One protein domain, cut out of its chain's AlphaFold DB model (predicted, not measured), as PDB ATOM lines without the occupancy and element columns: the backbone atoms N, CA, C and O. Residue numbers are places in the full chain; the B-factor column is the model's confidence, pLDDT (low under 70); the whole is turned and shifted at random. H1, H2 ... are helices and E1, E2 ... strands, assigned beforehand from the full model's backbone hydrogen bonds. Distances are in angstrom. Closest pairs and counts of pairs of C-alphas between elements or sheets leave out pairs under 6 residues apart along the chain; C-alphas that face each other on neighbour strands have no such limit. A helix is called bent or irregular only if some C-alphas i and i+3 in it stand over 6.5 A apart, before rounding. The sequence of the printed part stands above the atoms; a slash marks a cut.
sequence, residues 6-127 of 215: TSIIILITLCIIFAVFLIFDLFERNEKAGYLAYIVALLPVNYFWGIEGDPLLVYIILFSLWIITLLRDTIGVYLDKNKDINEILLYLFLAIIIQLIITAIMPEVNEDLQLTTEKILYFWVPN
ATOM      1  N   THR A   6     -55.990  -3.072 -47.494       92.56
ATOM      2  CA  THR A   6     -55.911  -4.414 -48.085       92.56
ATOM      3  C   THR A   6     -54.495  -4.974 -47.992       92.56
ATOM      4  O   THR A   6     -54.326  -6.132 -47.611       92.56
ATOM      5  N   SER A   7     -53.471  -4.154 -48.243       90.44
ATOM      6  CA  SER A   7     -52.072  -4.591 -48.145       90.44
ATOM      7  C   SER A   7     -51.685  -4.989 -46.723       90.44
ATOM      8  O   SER A   7     -50.987  -5.983 -46.524       90.44
ATOM      9  N   ILE A   8     -52.187  -4.255 -45.728       90.62
ATOM     10  CA  ILE A   8     -51.974  -4.565 -44.309       90.62
ATOM     11  C   ILE A   8     -52.640  -5.897 -43.946       90.62
ATOM     12  O   ILE A   8     -52.014  -6.737 -43.302       90.62
ATOM     13  N   ILE A   9     -53.888  -6.114 -44.373       94.25
ATOM     14  CA  ILE A   9     -54.623  -7.358 -44.097       94.25
ATOM     15  C   ILE A   9     -53.897  -8.562 -44.706       94.25
ATOM     16  O   ILE A   9     -53.767  -9.592 -44.041       94.25
ATOM     17  N   ILE A  10     -53.388  -8.438 -45.936       95.25
ATOM     18  CA  ILE A  10     -52.617  -9.507 -46.580       95.25
ATOM     19  C   ILE A  10     -51.341  -9.788 -45.783       95.25
ATOM     20  O   ILE A  10     -51.104 -10.936 -45.414       95.25
ATOM     21  N   LEU A  11     -50.564  -8.757 -45.441       94.31
ATOM     22  CA  LEU A  11     -49.326  -8.922 -44.678       94.31
ATOM     23  C   LEU A  11     -49.571  -9.592 -43.316       94.31
ATOM     24  O   LEU A  11     -48.880 -10.548 -42.968       94.31
ATOM     25  N   ILE A  12     -50.585  -9.143 -42.570       94.88
ATOM     26  CA  ILE A  12     -50.975  -9.755 -41.291       94.88
ATOM     27  C   ILE A  12     -51.346 -11.225 -41.498       94.88
ATOM     28  O   ILE A  12     -50.914 -12.081 -40.730       94.88
ATOM     29  N   THR A  13     -52.107 -11.529 -42.547       96.94
ATOM     30  CA  THR A  13     -52.505 -12.903 -42.872       96.94
ATOM     31  C   THR A  13     -51.283 -13.784 -43.144       96.94
ATOM     32  O   THR A  13     -51.190 -14.883 -42.599       96.94
ATOM     33  N   LEU A  14     -50.307 -13.295 -43.913       97.19
ATOM     34  CA  LEU A  14     -49.052 -14.006 -44.178       97.19
ATOM     35  C   LEU A  14     -48.230 -14.223 -42.897       97.19
ATOM     36  O   LEU A  14     -47.690 -15.310 -42.692       97.19
ATOM     37  N   CYS A  15     -48.191 -13.236 -41.998       95.50
ATOM     38  CA  CYS A  15     -47.568 -13.378 -40.679       95.50
ATOM     39  C   CYS A  15     -48.285 -14.418 -39.803       95.50
ATOM     40  O   CYS A  15     -47.623 -15.182 -39.103       95.50
ATOM     41  N   ILE A  16     -49.620 -14.489 -39.852       96.12
ATOM     42  CA  ILE A  16     -50.401 -15.516 -39.147       96.12
ATOM     43  C   ILE A  16     -50.080 -16.906 -39.705       96.12
ATOM     44  O   ILE A  16     -49.860 -17.829 -38.925       96.12
ATOM     45  N   ILE A  17     -49.997 -17.059 -41.032       95.81
ATOM     46  CA  ILE A  17     -49.594 -18.326 -41.659       95.81
ATOM     47  C   ILE A  17     -48.207 -18.733 -41.150       95.81
ATOM     48  O   ILE A  17     -48.041 -19.857 -40.682       95.81
ATOM     49  N   PHE A  18     -47.233 -17.817 -41.149       96.38
ATOM     50  CA  PHE A  18     -45.919 -18.080 -40.556       96.38
ATOM     51  C   PHE A  18     -46.017 -18.512 -39.087       96.38
ATOM     52  O   PHE A  18     -45.424 -19.523 -38.718       96.38
ATOM     53  N   ALA A  19     -46.801 -17.810 -38.265       93.81
ATOM     54  CA  ALA A  19     -46.965 -18.143 -36.854       93.81
ATOM     55  C   ALA A  19     -47.524 -19.562 -36.649       93.81
ATOM     56  O   ALA A  19     -47.040 -20.272 -35.772       93.81
ATOM     57  N   VAL A  20     -48.478 -20.003 -37.479       94.62
ATOM     58  CA  VAL A  20     -49.024 -21.373 -37.441       94.62
ATOM     59  C   VAL A  20     -47.931 -22.414 -37.692       94.62
ATOM     60  O   VAL A  20     -47.852 -23.395 -36.955       94.62
ATOM     61  N   PHE A  21     -47.064 -22.198 -38.686       93.94
ATOM     62  CA  PHE A  21     -45.931 -23.094 -38.948       93.94
ATOM     63  C   PHE A  21     -44.849 -23.006 -37.863       93.94
ATOM     64  O   PHE A  21     -44.213 -24.008 -37.532       93.94
ATOM     65  N   LEU A  22     -44.660 -21.826 -37.266       92.44
ATOM     66  CA  LEU A  22     -43.718 -21.628 -36.171       92.44
ATOM     67  C   LEU A  22     -44.122 -22.438 -34.932       92.44
ATOM     68  O   LEU A  22     -43.276 -23.061 -34.298       92.44
ATOM     69  N   ILE A  23     -45.410 -22.479 -34.602       91.38
ATOM     70  CA  ILE A  23     -45.912 -23.241 -33.455       91.38
ATOM     71  C   ILE A  23     -46.441 -24.624 -33.844       91.38
ATOM     72  O   ILE A  23     -47.129 -25.248 -33.042       91.38
ATOM     73  N   PHE A  24     -46.132 -25.115 -35.051       87.94
ATOM     74  CA  PHE A  24     -46.765 -26.320 -35.592       87.94
ATOM     75  C   PHE A  24     -46.589 -27.549 -34.692       87.94
ATOM     76  O   PHE A  24     -47.502 -28.358 -34.547       87.94
ATOM     77  N   ASP A  25     -45.436 -27.640 -34.031       80.06
ATOM     78  CA  ASP A  25     -45.116 -28.724 -33.104       80.06
ATOM     79  C   ASP A  25     -46.090 -28.784 -31.902       80.06
ATOM     80  O   ASP A  25     -46.258 -29.845 -31.309       80.06
ATOM     81  N   LEU A  26     -46.783 -27.684 -31.559       82.06
ATOM     82  CA  LEU A  26     -47.818 -27.658 -30.511       82.06
ATOM     83  C   LEU A  26     -49.105 -28.387 -30.908       82.06
ATOM     84  O   LEU A  26     -49.910 -28.703 -30.037       82.06
ATOM     85  N   PHE A  27     -49.328 -28.644 -32.199       83.94
ATOM     86  CA  PHE A  27     -50.500 -29.396 -32.654       83.94
ATOM     87  C   PHE A  27     -50.316 -30.914 -32.533       83.94
ATOM     88  O   PHE A  27     -51.221 -31.647 -32.926       83.94
ATOM     89  N   GLU A  28     -49.164 -31.384 -32.031       77.50
ATOM     90  CA  GLU A  28     -48.862 -32.806 -31.787       77.50
ATOM     91  C   GLU A  28     -49.126 -33.712 -33.005       77.50
ATOM     92  O   GLU A  28     -49.479 -34.885 -32.894       77.50
ATOM     93  N   ARG A  29     -48.962 -33.163 -34.214       74.38
ATOM     94  CA  ARG A  29     -49.091 -33.921 -35.460       74.38
ATOM     95  C   ARG A  29     -47.777 -34.636 -35.759       74.38
ATOM     96  O   ARG A  29     -46.710 -34.052 -35.621       74.38
ATOM     97  N   ASN A  30     -47.855 -35.855 -36.292       69.12
ATOM     98  CA  ASN A  30     -46.686 -36.652 -36.711       69.12
ATOM     99  C   ASN A  30     -45.944 -36.095 -37.948       69.12
ATOM    100  O   ASN A  30     -45.091 -36.768 -38.523       69.12
ATOM    101  N   GLU A  31     -46.289 -34.895 -38.406       78.25
ATOM    102  CA  GLU A  31     -45.709 -34.277 -39.592       78.25
ATOM    103  C   GLU A  31     -44.558 -33.358 -39.190       78.25
ATOM    104  O   GLU A  31     -44.713 -32.482 -38.340       78.25
ATOM    105  N   LYS A  32     -43.423 -33.469 -39.885       79.88
ATOM    106  CA  LYS A  32     -42.262 -32.578 -39.715       79.88
ATOM    107  C   LYS A  32     -42.473 -31.184 -40.336       79.88
ATOM    108  O   LYS A  32     -41.528 -30.538 -40.779       79.88
ATOM    109  N   ALA A  33     -43.716 -30.701 -40.389       84.38
ATOM    110  CA  ALA A  33     -44.060 -29.434 -41.032       84.38
ATOM    111  C   ALA A  33     -43.569 -28.208 -40.244       84.38
ATOM    112  O   ALA A  33     -43.486 -27.126 -40.815       84.38
ATOM    113  N   GLY A  34     -43.153 -28.364 -38.980       85.50
ATOM    114  CA  GLY A  34     -42.521 -27.287 -38.213       85.50
ATOM    115  C   GLY A  34     -41.302 -26.676 -38.917       85.50
ATOM    116  O   GLY A  34     -41.118 -25.459 -38.861       85.50
ATOM    117  N   TYR A  35     -40.519 -27.470 -39.660       91.62
ATOM    118  CA  TYR A  35     -39.376 -26.958 -40.428       91.62
ATOM    119  C   TYR A  35     -39.785 -26.130 -41.656       91.62
ATOM    120  O   TYR A  35     -39.008 -25.313 -42.138       91.62
ATOM    121  N   LEU A  36     -41.024 -26.244 -42.146       94.69
ATOM    122  CA  LEU A  36     -41.488 -25.393 -43.247       94.69
ATOM    123  C   LEU A  36     -41.563 -23.915 -42.850       94.69
ATOM    124  O   LEU A  36     -41.571 -23.060 -43.734       94.69
ATOM    125  N   ALA A  37     -41.541 -23.595 -41.551       95.25
ATOM    126  CA  ALA A  37     -41.483 -22.222 -41.054       95.25
ATOM    127  C   ALA A  37     -40.345 -21.396 -41.691       95.25
ATOM    128  O   ALA A  37     -40.559 -20.220 -41.975       95.25
ATOM    129  N   TYR A  38     -39.188 -22.002 -42.006       96.81
ATOM    130  CA  TYR A  38     -38.082 -21.307 -42.685       96.81
ATOM    131  C   TYR A  38     -38.480 -20.774 -44.064       96.81
ATOM    132  O   TYR A  38     -38.168 -19.634 -44.405       96.81
ATOM    133  N   ILE A  39     -39.199 -21.587 -44.841       97.06
ATOM    134  CA  ILE A  39     -39.672 -21.230 -46.184       97.06
ATOM    135  C   ILE A  39     -40.868 -20.283 -46.077       97.06
ATOM    136  O   ILE A  39     -40.955 -19.298 -46.801       97.06
ATOM    137  N   VAL A  40     -41.787 -20.544 -45.147       97.19
ATOM    138  CA  VAL A  40     -42.994 -19.729 -44.956       97.19
ATOM    139  C   VAL A  40     -42.648 -18.311 -44.485       97.19
ATOM    140  O   VAL A  40     -43.351 -17.376 -44.859       97.19
ATOM    141  N   ALA A  41     -41.541 -18.118 -43.756       97.25
ATOM    142  CA  ALA A  41     -41.032 -16.792 -43.385       97.25
ATOM    143  C   ALA A  41     -40.757 -15.891 -44.604       97.25
ATOM    144  O   ALA A  41     -40.869 -14.670 -44.502       97.25
ATOM    145  N   LEU A  42     -40.459 -16.481 -45.768       97.19
ATOM    146  CA  LEU A  42     -40.230 -15.745 -47.010       97.19
ATOM    147  C   LEU A  42     -41.495 -15.053 -47.524       97.19
ATOM    148  O   LEU A  42     -41.387 -14.049 -48.222       97.19
ATOM    149  N   LEU A  43     -42.686 -15.565 -47.200       96.50
ATOM    150  CA  LEU A  43     -43.944 -15.023 -47.713       96.50
ATOM    151  C   LEU A  43     -44.217 -13.594 -47.214       96.50
ATOM    152  O   LEU A  43     -44.299 -12.698 -48.055       96.50
ATOM    153  N   PRO A  44     -44.337 -13.325 -45.895       96.19
ATOM    154  CA  PRO A  44     -44.582 -11.966 -45.418       96.19
ATOM    155  C   PRO A  44     -43.425 -11.019 -45.758       96.19
ATOM    156  O   PRO A  44     -43.664  -9.857 -46.073       96.19
ATOM    157  N   VAL A  45     -42.184 -11.515 -45.746       96.44
ATOM    158  CA  VAL A  45     -40.979 -10.723 -46.033       96.44
ATOM    159  C   VAL A  45     -40.956 -10.245 -47.479       96.44
ATOM    160  O   VAL A  45     -40.826  -9.049 -47.726       96.44
ATOM    161  N   ASN A  46     -41.101 -11.152 -48.446       95.50
ATOM    162  CA  ASN A  46     -41.037 -10.769 -49.853       95.50
ATOM    163  C   ASN A  46     -42.313 -10.053 -50.303       95.50
ATOM    164  O   ASN A  46     -42.242  -9.201 -51.180       95.50
ATOM    165  N   TYR A  47     -43.461 -10.306 -49.665       94.94
ATOM    166  CA  TYR A  47     -44.631  -9.451 -49.853       94.94
ATOM    167  C   TYR A  47     -44.349  -8.015 -49.394       94.94
ATOM    168  O   TYR A  47     -44.617  -7.077 -50.138       94.94
ATOM    169  N   PHE A  48     -43.761  -7.844 -48.203       94.00
ATOM    170  CA  PHE A  48     -43.382  -6.531 -47.682       94.00
ATOM    171  C   PHE A  48     -42.363  -5.824 -48.584       94.00
ATOM    172  O   PHE A  48     -42.494  -4.629 -48.833       94.00
ATOM    173  N   TRP A  49     -41.398  -6.559 -49.137       93.12
ATOM    174  CA  TRP A  49     -40.471  -6.001 -50.118       93.12
ATOM    175  C   TRP A  49     -41.173  -5.603 -51.422       93.12
ATOM    176  O   TRP A  49     -40.894  -4.544 -51.968       93.12
ATOM    177  N   GLY A  50     -42.122  -6.412 -51.899       91.38
ATOM    178  CA  GLY A  50     -42.826  -6.192 -53.168       91.38
ATOM    179  C   GLY A  50     -43.777  -5.013 -53.180       91.38
ATOM    180  O   GLY A  50     -44.066  -4.489 -54.250       91.38
ATOM    181  N   ILE A  51     -44.207  -4.562 -52.006       91.25
ATOM    182  CA  ILE A  51     -44.917  -3.293 -51.825       91.25
ATOM    183  C   ILE A  51     -43.947  -2.138 -51.523       91.25
ATOM    184  O   ILE A  51     -44.307  -1.207 -50.805       91.25
ATOM    185  N   GLU A  52     -42.722  -2.227 -52.053       87.50
ATOM    186  CA  GLU A  52     -41.650  -1.225 -51.948       87.50
ATOM    187  C   GLU A  52     -41.188  -0.962 -50.502       87.50
ATOM    188  O   GLU A  52     -40.770   0.141 -50.138       87.50
ATOM    189  N   GLY A  53     -41.249  -1.987 -49.647       86.38
ATOM    190  CA  GLY A  53     -40.668  -1.929 -48.310       86.38
ATOM    191  C   GLY A  53     -39.154  -1.710 -48.357       86.38
ATOM    192  O   GLY A  53     -38.463  -2.245 -49.224       86.38
ATOM    193  N   ASP A  54     -38.637  -0.951 -47.386       89.06
ATOM    194  CA  ASP A  54     -37.202  -0.704 -47.222       89.06
ATOM    195  C   ASP A  54     -36.423  -2.041 -47.191       89.06
ATOM    196  O   ASP A  54     -36.679  -2.863 -46.304       89.06
ATOM    197  N   PRO A  55     -35.480  -2.288 -48.122       90.50
ATOM    198  CA  PRO A  55     -34.790  -3.574 -48.223       90.50
ATOM    199  C   PRO A  55     -33.990  -3.937 -46.974       90.50
ATOM    200  O   PRO A  55     -33.906  -5.111 -46.610       90.50
ATOM    201  N   LEU A  56     -33.406  -2.956 -46.285       92.06
ATOM    202  CA  LEU A  56     -32.655  -3.215 -45.064       92.06
ATOM    203  C   LEU A  56     -33.606  -3.691 -43.960       92.06
ATOM    204  O   LEU A  56     -33.328  -4.687 -43.289       92.06
ATOM    205  N   LEU A  57     -34.769  -3.047 -43.827       92.56
ATOM    206  CA  LEU A  57     -35.815  -3.470 -42.896       92.56
ATOM    207  C   LEU A  57     -36.398  -4.843 -43.260       92.56
ATOM    208  O   LEU A  57     -36.582  -5.676 -42.372       92.56
ATOM    209  N   VAL A  58     -36.649  -5.106 -44.546       93.94
ATOM    210  CA  VAL A  58     -37.096  -6.413 -45.062       93.94
ATOM    211  C   VAL A  58     -36.153  -7.519 -44.585       93.94
ATOM    212  O   VAL A  58     -36.606  -8.521 -44.029       93.94
ATOM    213  N   TYR A  59     -34.841  -7.331 -44.740       94.81
ATOM    214  CA  TYR A  59     -33.864  -8.335 -44.323       94.81
ATOM    215  C   TYR A  59     -33.711  -8.433 -42.801       94.81
ATOM    216  O   TYR A  59     -33.511  -9.534 -42.289       94.81
ATOM    217  N   ILE A  60     -33.849  -7.328 -42.056       96.19
ATOM    218  CA  ILE A  60     -33.910  -7.380 -40.585       96.19
ATOM    219  C   ILE A  60     -35.077  -8.265 -40.144       96.19
ATOM    220  O   ILE A  60     -34.895  -9.130 -39.285       96.19
ATOM    221  N   ILE A  61     -36.261  -8.075 -40.736       96.50
ATOM    222  CA  ILE A  61     -37.441  -8.892 -40.441       96.50
ATOM    223  C   ILE A  61     -37.153 -10.350 -40.801       96.50
ATOM    224  O   ILE A  61     -37.335 -11.218 -39.953       96.50
ATOM    225  N   LEU A  62     -36.634 -10.619 -42.004       97.50
ATOM    226  CA  LEU A  62     -36.307 -11.974 -42.453       97.50
ATOM    227  C   LEU A  62     -35.387 -12.709 -41.480       97.50
ATOM    228  O   LEU A  62     -35.724 -13.791 -41.000       97.50
ATOM    229  N   PHE A  63     -34.242 -12.109 -41.158       97.31
ATOM    230  CA  PHE A  63     -33.284 -12.712 -40.241       97.31
ATOM    231  C   PHE A  63     -33.867 -12.855 -38.837       97.31
ATOM    232  O   PHE A  63     -33.611 -13.859 -38.187       97.31
ATOM    233  N   SER A  64     -34.707 -11.924 -38.383       97.50
ATOM    234  CA  SER A  64     -35.393 -12.053 -37.093       97.50
ATOM    235  C   SER A  64     -36.352 -13.248 -37.070       97.50
ATOM    236  O   SER A  64     -36.335 -14.026 -36.116       97.50
ATOM    237  N   LEU A  65     -37.154 -13.446 -38.124       97.38
ATOM    238  CA  LEU A  65     -38.053 -14.603 -38.234       97.38
ATOM    239  C   LEU A  65     -37.265 -15.919 -38.279       97.38
ATOM    240  O   LEU A  65     -37.616 -16.881 -37.587       97.38
ATOM    241  N   TRP A  66     -36.170 -15.960 -39.040       97.69
ATOM    242  CA  TRP A  66     -35.293 -17.127 -39.081       97.69
ATOM    243  C   TRP A  66     -34.569 -17.384 -37.760       97.69
ATOM    244  O   TRP A  66     -34.482 -18.540 -37.368       97.69
ATOM    245  N   ILE A  67     -34.122 -16.354 -37.034       97.19
ATOM    246  CA  ILE A  67     -33.553 -16.495 -35.684       97.19
ATOM    247  C   ILE A  67     -34.575 -17.126 -34.743       97.19
ATOM    248  O   ILE A  67     -34.243 -18.070 -34.035       97.19
ATOM    249  N   ILE A  68     -35.822 -16.646 -34.743       96.06
ATOM    250  CA  ILE A  68     -36.881 -17.211 -33.894       96.06
ATOM    251  C   ILE A  68     -37.114 -18.690 -34.241       96.06
ATOM    252  O   ILE A  68     -37.225 -19.526 -33.343       96.06
ATOM    253  N   THR A  69     -37.138 -19.023 -35.535       95.44
ATOM    254  CA  THR A  69     -37.310 -20.405 -36.012       95.44
ATOM    255  C   THR A  69     -36.122 -21.294 -35.619       95.44
ATOM    256  O   THR A  69     -36.327 -22.377 -35.069       95.44
ATOM    257  N   LEU A  70     -34.890 -20.802 -35.799       94.94
ATOM    258  CA  LEU A  70     -33.652 -21.478 -35.403       94.94
ATOM    259  C   LEU A  70     -33.598 -21.723 -33.902       94.94
ATOM    260  O   LEU A  70     -33.293 -22.835 -33.483       94.94
ATOM    261  N   LEU A  71     -33.913 -20.716 -33.084       93.81
ATOM    262  CA  LEU A  71     -33.939 -20.852 -31.630       93.81
ATOM    263  C   LEU A  71     -34.951 -21.911 -31.202       93.81
ATOM    264  O   LEU A  71     -34.604 -22.786 -30.413       93.81
ATOM    265  N   ARG A  72     -36.174 -21.873 -31.747       92.69
ATOM    266  CA  ARG A  72     -37.209 -22.878 -31.469       92.69
ATOM    267  C   ARG A  72     -36.698 -24.288 -31.759       92.69
ATOM    268  O   ARG A  72     -36.804 -25.151 -30.891       92.69
ATOM    269  N   ASP A  73     -36.172 -24.529 -32.959       91.31
ATOM    270  CA  ASP A  73     -35.765 -25.881 -33.347       91.31
ATOM    271  C   ASP A  73     -34.491 -26.332 -32.637       91.31
ATOM    272  O   ASP A  73     -34.429 -27.471 -32.188       91.31
ATOM    273  N   THR A  74     -33.515 -25.440 -32.456       89.31
ATOM    274  CA  THR A  74     -32.283 -25.733 -31.710       89.31
ATOM    275  C   THR A  74     -32.608 -26.096 -30.262       89.31
ATOM    276  O   THR A  74     -32.104 -27.088 -29.746       89.31
ATOM    277  N   ILE A  75     -33.511 -25.357 -29.605       89.12
ATOM    278  CA  ILE A  75     -34.027 -25.730 -28.278       89.12
ATOM    279  C   ILE A  75     -34.754 -27.081 -28.346       89.12
ATOM    280  O   ILE A  75     -34.607 -27.897 -27.442       89.12
ATOM    281  N   GLY A  76     -35.510 -27.343 -29.413       86.06
ATOM    282  CA  GLY A  76     -36.148 -28.636 -29.659       86.06
ATOM    283  C   GLY A  76     -35.159 -29.804 -29.732       86.06
ATOM    284  O   GLY A  76     -35.458 -30.861 -29.184       86.06
ATOM    285  N   VAL A  77     -33.980 -29.603 -30.331       86.56
ATOM    286  CA  VAL A  77     -32.878 -30.584 -30.345       86.56
ATOM    287  C   VAL A  77     -32.345 -30.805 -28.930       86.56
ATOM    288  O   VAL A  77     -32.304 -31.937 -28.461       86.56
ATOM    289  N   TYR A  78     -32.004 -29.734 -28.205       83.88
ATOM    290  CA  TYR A  78     -31.469 -29.844 -26.838       83.88
ATOM    291  C   TYR A  78     -32.449 -30.462 -25.833       83.88
ATOM    292  O   TYR A  78     -32.023 -31.035 -24.833       83.88
ATOM    293  N   LEU A  79     -33.755 -30.329 -26.075       85.75
ATOM    294  CA  LEU A  79     -34.816 -30.926 -25.262       85.75
ATOM    295  C   LEU A  79     -35.252 -32.317 -25.753       85.75
ATOM    296  O   LEU A  79     -36.275 -32.811 -25.280       85.75
ATOM    297  N   ASP A  80     -34.519 -32.924 -26.691       76.44
ATOM    298  CA  ASP A  80     -34.767 -34.267 -27.234       76.44
ATOM    299  C   ASP A  80     -36.190 -34.453 -27.806       76.44
ATOM    300  O   ASP A  80     -36.847 -35.483 -27.654       76.44
ATOM    301  N   LYS A  81     -36.720 -33.418 -28.476       77.75
ATOM    302  CA  LYS A  81     -38.070 -33.424 -29.072       77.75
ATOM    303  C   LYS A  81     -38.109 -34.011 -30.491       77.75
ATOM    304  O   LYS A  81     -38.861 -33.513 -31.328       77.75
ATOM    305  N   ASN A  82     -37.314 -35.045 -30.784       78.94
ATOM    306  CA  ASN A  82     -37.197 -35.651 -32.126       78.94
ATOM    307  C   ASN A  82     -36.860 -34.636 -33.244       78.94
ATOM    308  O   ASN A  82     -37.360 -34.744 -34.369       78.94
ATOM    309  N   LYS A  83     -36.044 -33.625 -32.930       83.56
ATOM    310  CA  LYS A  83     -35.522 -32.651 -33.899       83.56
ATOM    311  C   LYS A  83     -34.078 -33.005 -34.240       83.56
ATOM    312  O   LYS A  83     -33.345 -33.461 -33.370       83.56
ATOM    313  N   ASP A  84     -33.681 -32.761 -35.482       86.44
ATOM    314  CA  ASP A  84     -32.341 -33.064 -35.994       86.44
ATOM    315  C   ASP A  84     -31.711 -31.791 -36.575       86.44
ATOM    316  O   ASP A  84     -32.349 -31.079 -37.359       86.44
ATOM    317  N   ILE A  85     -30.464 -31.505 -36.194       88.25
ATOM    318  CA  ILE A  85     -29.691 -30.358 -36.691       88.25
ATOM    319  C   ILE A  85     -29.570 -30.410 -38.218       88.25
ATOM    320  O   ILE A  85     -29.729 -29.382 -38.879       88.25
ATOM    321  N   ASN A  86     -29.392 -31.596 -38.800       88.06
ATOM    322  CA  ASN A  86     -29.291 -31.765 -40.247       88.06
ATOM    323  C   ASN A  86     -30.578 -31.346 -40.965       88.06
ATOM    324  O   ASN A  86     -30.523 -30.693 -42.009       88.06
ATOM    325  N   GLU A  87     -31.746 -31.662 -40.398       90.88
ATOM    326  CA  GLU A  87     -33.035 -31.240 -40.957       90.88
ATOM    327  C   GLU A  87     -33.227 -29.726 -40.830       90.88
ATOM    328  O   GLU A  87     -33.631 -29.079 -41.796       90.88
ATOM    329  N   ILE A  88     -32.886 -29.146 -39.676       92.38
ATOM    330  CA  ILE A  88     -32.939 -27.693 -39.453       92.38
ATOM    331  C   ILE A  88     -32.141 -26.963 -40.533       92.38
ATOM    332  O   ILE A  88     -32.654 -26.063 -41.203       92.38
ATOM    333  N   LEU A  89     -30.890 -27.380 -40.725       90.94
ATOM    334  CA  LEU A  89     -29.995 -26.773 -41.697       90.94
ATOM    335  C   LEU A  89     -30.488 -26.995 -43.119       90.94
ATOM    336  O   LEU A  89     -30.473 -26.050 -43.899       90.94
ATOM    337  N   LEU A  90     -30.979 -28.189 -43.457       93.00
ATOM    338  CA  LEU A  90     -31.520 -28.475 -44.784       93.00
ATOM    339  C   LEU A  90     -32.633 -27.489 -45.168       93.00
ATOM    340  O   LEU A  90     -32.582 -26.891 -46.245       93.00
ATOM    341  N   TYR A  91     -33.620 -27.287 -44.291       95.25
ATOM    342  CA  TYR A  91     -34.725 -26.364 -44.566       95.25
ATOM    343  C   TYR A  91     -34.282 -24.898 -44.551       95.25
ATOM    344  O   TYR A  91     -34.792 -24.105 -45.348       95.25
ATOM    345  N   LEU A  92     -33.316 -24.534 -43.705       95.25
ATOM    346  CA  LEU A  92     -32.744 -23.193 -43.711       95.25
ATOM    347  C   LEU A  92     -31.976 -22.906 -45.007       95.25
ATOM    348  O   LEU A  92     -32.215 -21.880 -45.639       95.25
ATOM    349  N   PHE A  93     -31.090 -23.808 -45.435       93.75
ATOM    350  CA  PHE A  93     -30.351 -23.684 -46.692       93.75
ATOM    351  C   PHE A  93     -31.301 -23.615 -47.884       93.75
ATOM    352  O   PHE A  93     -31.114 -22.777 -48.765       93.75
ATOM    353  N   LEU A  94     -32.357 -24.431 -47.891       96.69
ATOM    354  CA  LEU A  94     -33.395 -24.357 -48.912       96.69
ATOM    355  C   LEU A  94     -34.073 -22.978 -48.928       96.69
ATOM    356  O   LEU A  94     -34.218 -22.386 -49.996       96.69
ATOM    357  N   ALA A  95     -34.437 -22.430 -47.766       97.12
ATOM    358  CA  ALA A  95     -35.021 -21.094 -47.672       97.12
ATOM    359  C   ALA A  95     -34.045 -19.992 -48.132       97.12
ATOM    360  O   ALA A  95     -34.458 -19.071 -48.834       97.12
ATOM    361  N   ILE A  96     -32.751 -20.108 -47.810       95.50
ATOM    362  CA  ILE A  96     -31.699 -19.198 -48.289       95.50
ATOM    363  C   ILE A  96     -31.589 -19.253 -49.815       95.50
ATOM    364  O   ILE A  96     -31.554 -18.206 -50.455       95.50
ATOM    365  N   ILE A  97     -31.582 -20.447 -50.415       96.06
ATOM    366  CA  ILE A  97     -31.530 -20.609 -51.876       96.06
ATOM    367  C   ILE A  97     -32.756 -19.970 -52.532       96.06
ATOM    368  O   ILE A  97     -32.611 -19.229 -53.502       96.06
ATOM    369  N   ILE A  98     -33.957 -20.212 -51.996       97.38
ATOM    370  CA  ILE A  98     -35.183 -19.590 -52.509       97.38
ATOM    371  C   ILE A  98     -35.081 -18.064 -52.405       97.38
ATOM    372  O   ILE A  98     -35.385 -17.374 -53.377       97.38
ATOM    373  N   GLN A  99     -34.597 -17.528 -51.281       96.19
ATOM    374  CA  GLN A  99     -34.417 -16.086 -51.130       96.19
ATOM    375  C   GLN A  99     -33.405 -15.523 -52.132       96.19
ATOM    376  O   GLN A  99     -33.675 -14.485 -52.721       96.19
ATOM    377  N   LEU A 100     -32.284 -16.205 -52.380       94.12
ATOM    378  CA  LEU A 100     -31.307 -15.793 -53.395       94.12
ATOM    379  C   LEU A 100     -31.917 -15.750 -54.803       94.12
ATOM    380  O   LEU A 100     -31.619 -14.854 -55.588       94.12
ATOM    381  N   ILE A 101     -32.800 -16.693 -55.134       95.75
ATOM    382  CA  ILE A 101     -33.523 -16.673 -56.412       95.75
ATOM    383  C   ILE A 101     -34.461 -15.462 -56.472       95.75
ATOM    384  O   ILE A 101     -34.485 -14.751 -57.476       95.75
ATOM    385  N   ILE A 102     -35.208 -15.194 -55.394       95.12
ATOM    386  CA  ILE A 102     -36.110 -14.038 -55.325       95.12
ATOM    387  C   ILE A 102     -35.321 -12.738 -55.475       95.12
ATOM    388  O   ILE A 102     -35.718 -11.880 -56.257       95.12
ATOM    389  N   THR A 103     -34.178 -12.599 -54.804       94.31
ATOM    390  CA  THR A 103     -33.370 -11.372 -54.855       94.31
ATOM    391  C   THR A 103     -32.689 -11.155 -56.199       94.31
ATOM    392  O   THR A 103     -32.363 -10.021 -56.530       94.31
ATOM    393  N   ALA A 104     -32.490 -12.205 -56.996       94.06
ATOM    394  CA  ALA A 104     -32.014 -12.077 -58.369       94.06
ATOM    395  C   ALA A 104     -33.128 -11.666 -59.346       94.06
ATOM    396  O   ALA A 104     -32.869 -10.922 -60.284       94.06
ATOM    397  N   ILE A 105     -34.358 -12.156 -59.152       94.00
ATOM    398  CA  ILE A 105     -35.455 -11.984 -60.120       94.00
ATOM    399  C   ILE A 105     -36.306 -10.756 -59.810       94.00
ATOM    400  O   ILE A 105     -36.651  -9.991 -60.703       94.00
ATOM    401  N   MET A 106     -36.700 -10.580 -58.553       92.12
ATOM    402  CA  MET A 106     -37.764  -9.655 -58.178       92.12
ATOM    403  C   MET A 106     -37.432  -8.188 -58.508       92.12
ATOM    404  O   MET A 106     -38.280  -7.535 -59.118       92.12
ATOM    405  N   PRO A 107     -36.215  -7.676 -58.238       92.75
ATOM    406  CA  PRO A 107     -35.855  -6.315 -58.641       92.75
ATOM    407  C   PRO A 107     -35.629  -6.148 -60.146       92.75
ATOM    408  O   PRO A 107     -35.693  -5.034 -60.646       92.75
ATOM    409  N   GLU A 108     -35.402  -7.229 -60.896       92.88
ATOM    410  CA  GLU A 108     -35.351  -7.176 -62.368       92.88
ATOM    411  C   GLU A 108     -36.764  -7.083 -62.979       92.88
ATOM    412  O   GLU A 108     -36.926  -6.644 -64.114       92.88
ATOM    413  N   VAL A 109     -37.803  -7.479 -62.233       91.75
ATOM    414  CA  VAL A 109     -39.212  -7.333 -62.638       91.75
ATOM    415  C   VAL A 109     -39.786  -5.975 -62.215       91.75
ATOM    416  O   VAL A 109     -40.667  -5.452 -62.895       91.75
ATOM    417  N   ASN A 110     -39.299  -5.406 -61.109       90.12
ATOM    418  CA  ASN A 110     -39.686  -4.083 -60.625       90.12
ATOM    419  C   ASN A 110     -38.442  -3.241 -60.294       90.12
ATOM    420  O   ASN A 110     -37.821  -3.425 -59.245       90.12
ATOM    421  N   GLU A 111     -38.123  -2.294 -61.180       89.88
ATOM    422  CA  GLU A 111     -36.952  -1.417 -61.073       89.88
ATOM    423  C   GLU A 111     -36.970  -0.534 -59.815       89.88
ATOM    424  O   GLU A 111     -35.905  -0.198 -59.296       89.88
ATOM    425  N   ASP A 112     -38.142  -0.220 -59.252       88.06
ATOM    426  CA  ASP A 112     -38.241   0.605 -58.040       88.06
ATOM    427  C   ASP A 112     -37.559  -0.065 -56.829       88.06
ATOM    428  O   ASP A 112     -37.030   0.605 -55.939       88.06
ATOM    429  N   LEU A 113     -37.466  -1.402 -56.830       87.38
ATOM    430  CA  LEU A 113     -36.777  -2.176 -55.790       87.38
ATOM    431  C   LEU A 113     -35.242  -2.085 -55.880       87.38
ATOM    432  O   LEU A 113     -34.541  -2.495 -54.949       87.38
ATOM    433  N   GLN A 114     -34.706  -1.538 -56.974       89.19
ATOM    434  CA  GLN A 114     -33.267  -1.362 -57.185       89.19
ATOM    435  C   GLN A 114     -32.718  -0.107 -56.491       89.19
ATOM    436  O   GLN A 114     -31.533  -0.036 -56.185       89.19
ATOM    437  N   LEU A 115     -33.569   0.884 -56.192       82.12
ATOM    438  CA  LEU A 115     -33.147   2.217 -55.730       82.12
ATOM    439  C   LEU A 115     -32.362   2.217 -54.407       82.12
ATOM    440  O   LEU A 115     -31.571   3.122 -54.148       82.12
ATOM    441  N   THR A 116     -32.598   1.222 -53.556       80.31
ATOM    442  CA  THR A 116     -32.001   1.099 -52.213       80.31
ATOM    443  C   THR A 116     -31.261  -0.226 -52.017       80.31
ATOM    444  O   THR A 116     -30.849  -0.571 -50.908       80.31
ATOM    445  N   THR A 117     -31.052  -0.961 -53.108       87.94
ATOM    446  CA  THR A 117     -30.253  -2.181 -53.135       87.94
ATOM    447  C   THR A 117     -28.985  -1.964 -53.953       87.94
ATOM    448  O   THR A 117     -28.875  -1.051 -54.766       87.94
ATOM    449  N   GLU A 118     -27.979  -2.786 -53.697       90.06
ATOM    450  CA  GLU A 118     -26.790  -2.883 -54.526       90.06
ATOM    451  C   GLU A 118     -26.766  -4.230 -55.238       90.06
ATOM    452  O   GLU A 118     -27.167  -5.263 -54.691       90.06
ATOM    453  N   LYS A 119     -26.284  -4.214 -56.480       90.50
ATOM    454  CA  LYS A 119     -26.107  -5.424 -57.268       90.50
ATOM    455  C   LYS A 119     -24.743  -6.027 -56.969       90.50
ATOM    456  O   LYS A 119     -23.715  -5.491 -57.382       90.50
ATOM    457  N   ILE A 120     -24.737  -7.172 -56.294       87.38
ATOM    458  CA  ILE A 120     -23.543  -7.996 -56.100       87.38
ATOM    459  C   ILE A 120     -23.670  -9.215 -57.009       87.38
ATOM    460  O   ILE A 120     -24.510 -10.089 -56.791       87.38
ATOM    461  N   LEU A 121     -22.824  -9.279 -58.042       87.75
ATOM    462  CA  LEU A 121     -22.917 -10.265 -59.124       87.75
ATOM    463  C   LEU A 121     -24.295 -10.216 -59.813       87.75
ATOM    464  O   LEU A 121     -24.542  -9.351 -60.651       87.75
ATOM    465  N   TYR A 122     -25.184 -11.139 -59.448       89.75
ATOM    466  CA  TYR A 122     -26.537 -11.278 -59.989       89.75
ATOM    467  C   TYR A 122     -27.625 -10.998 -58.945       89.75
ATOM    468  O   TYR A 122     -28.801 -11.020 -59.286       89.75
ATOM    469  N   PHE A 123     -27.247 -10.762 -57.687       91.94
ATOM    470  CA  PHE A 123     -28.177 -10.637 -56.570       91.94
ATOM    471  C   PHE A 123     -28.300  -9.183 -56.138       91.94
ATOM    472  O   PHE A 123     -27.297  -8.486 -55.978       91.94
ATOM    473  N   TRP A 124     -29.533  -8.755 -55.899       92.19
ATOM    474  CA  TRP A 124     -29.829  -7.454 -55.324       92.19
ATOM    475  C   TRP A 124     -29.946  -7.583 -53.807       92.19
ATOM    476  O   TRP A 124     -30.854  -8.235 -53.284       92.19
ATOM    477  N   VAL A 125     -29.002  -6.977 -53.094       89.69
ATOM    478  CA  VAL A 125     -28.928  -7.023 -51.629       89.69
ATOM    479  C   VAL A 125     -29.014  -5.613 -51.045       89.69
ATOM    480  O   VAL A 125     -28.714  -4.648 -51.747       89.69
ATOM    481  N   PRO A 126     -29.440  -5.441 -49.783       89.12
ATOM    482  CA  PRO A 126     -29.464  -4.124 -49.159       89.12
ATOM    483  C   PRO A 126     -28.059  -3.523 -49.125       89.12
ATOM    484  O   PRO A 126     -27.120  -4.183 -48.681       89.12
ATOM    485  N   ASN A 127     -27.912  -2.264 -49.541       87.31
ATOM    486  CA  ASN A 127     -26.628  -1.573 -49.445       87.31
ATOM    487  C   ASN A 127     -26.397  -1.077 -48.009       87.31
ATOM    488  O   ASN A 127     -26.687   0.068 -47.665       87.31
TER     489      ASN A 127
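Overview. This is residues 6 to 127 of the 215 residues of an uncharacterized protein of Candidatus Lokiarchaeota archaeon (UniProt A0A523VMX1). Two long helices, H5 and H6, lie side by side as a helical hairpin, and the shorter H3 and H4, nearly in one line end to end, pack along one side of both. H1 packs on H3 and H4 away from H6, and a small strand hairpin, E1 and E2, packs at the end where H5 begins and H6 ends. The printed part has 122 residues with seven named helices and two named strands, in the order H1 H2 H3 H4 H5 H6 H7 E1 E2. The sheet, E1 - E2, is antiparallel and the class is mostly helix. The whole is compact, with a radius of gyration of the C-alphas of 15.5 A, yet flat, spanning 46 by 35 by 19 A.

Arrangement. E1, residues 117 to 120, and E2, residues 123 to 126, form a hairpin with N 118 and O 125 within hydrogen-bond range at 2.8 A, and N 120 and O 123 at 2.9 A. The closest C-alphas of E2 and H6, residues 85 to 109, are Phe 123 and Ala 104, 4.5 A apart. The closest C-alphas of E2 and H5, residues 55 to 78, are Pro 126 and Leu 56, 5.3 A apart. H5 and H6 form a helical hairpin at a shallow tilt of 12 degrees and touch, closest at the C-alphas of Asp 73 and Ile 88, 7.0 A apart. H3, residues 32 to 40, touches H6 at a shallow tilt of 26 degrees, the same way; their closest C-alphas are Ile 39 and Ala 95, 4.9 A apart. H4, residues 42 to 50, forms a helical hairpin with H5 at a shallow tilt of 6 degrees; their closest C-alphas are Val 45 and Val 58, 5.9 A apart. H1, residues 6 to 22, touches H4 with residues 11 to 18 alone, closest at the C-alphas of Leu 14 and Pro 44, 5.1 A apart; H1 and H6 are apart. H2, residues 24 to 27, only just touches H3, only at the corner, with the C-alphas of Phe 24 and Gly 34 closest at 5.1 A. H7, residues 111 to 114, only just touches H6, only at the corner, with the C-alphas of Leu 113 and Pro 107 closest at 5.1 A. Every O i to N i+4 pair is within hydrogen-bond range in H1, H4 and H5. The count is 19 of 21 in H6 and 1 of 5 in H3, where 6 of 6 O i to N i+3 pairs are within range; H2 and H7 are too short for an O i to N i+4 pair.

Along the chain. E1 and E2 measure 9.4 A and 9.9 A from first to last C-alpha, and E2 ends at C-alpha 126 (-29.464, -4.124, -49.159). H6 measures 36.0 A and is only just irregular, with C-alphas 104 and 107 6.9 A apart. H5 measures 34.0 A and begins at C-alpha 55 (-34.790, -3.574, -48.223). H1 measures 24.2 A from C-alpha 6 (-55.911, -4.414, -48.085), H3 13.9 A, H4 11.7 A, H2 5.7 A and H7 5.4 A.

Size, cuts and confidence. The two C-alphas farthest apart, Asp 80 and Glu 111, are 47.2 A apart. The printed part has no cut and no long link; H5 to H6 is short and the other links are tight. The mean pLDDT of the printed part is 91.2, and residue 30 alone is under 70.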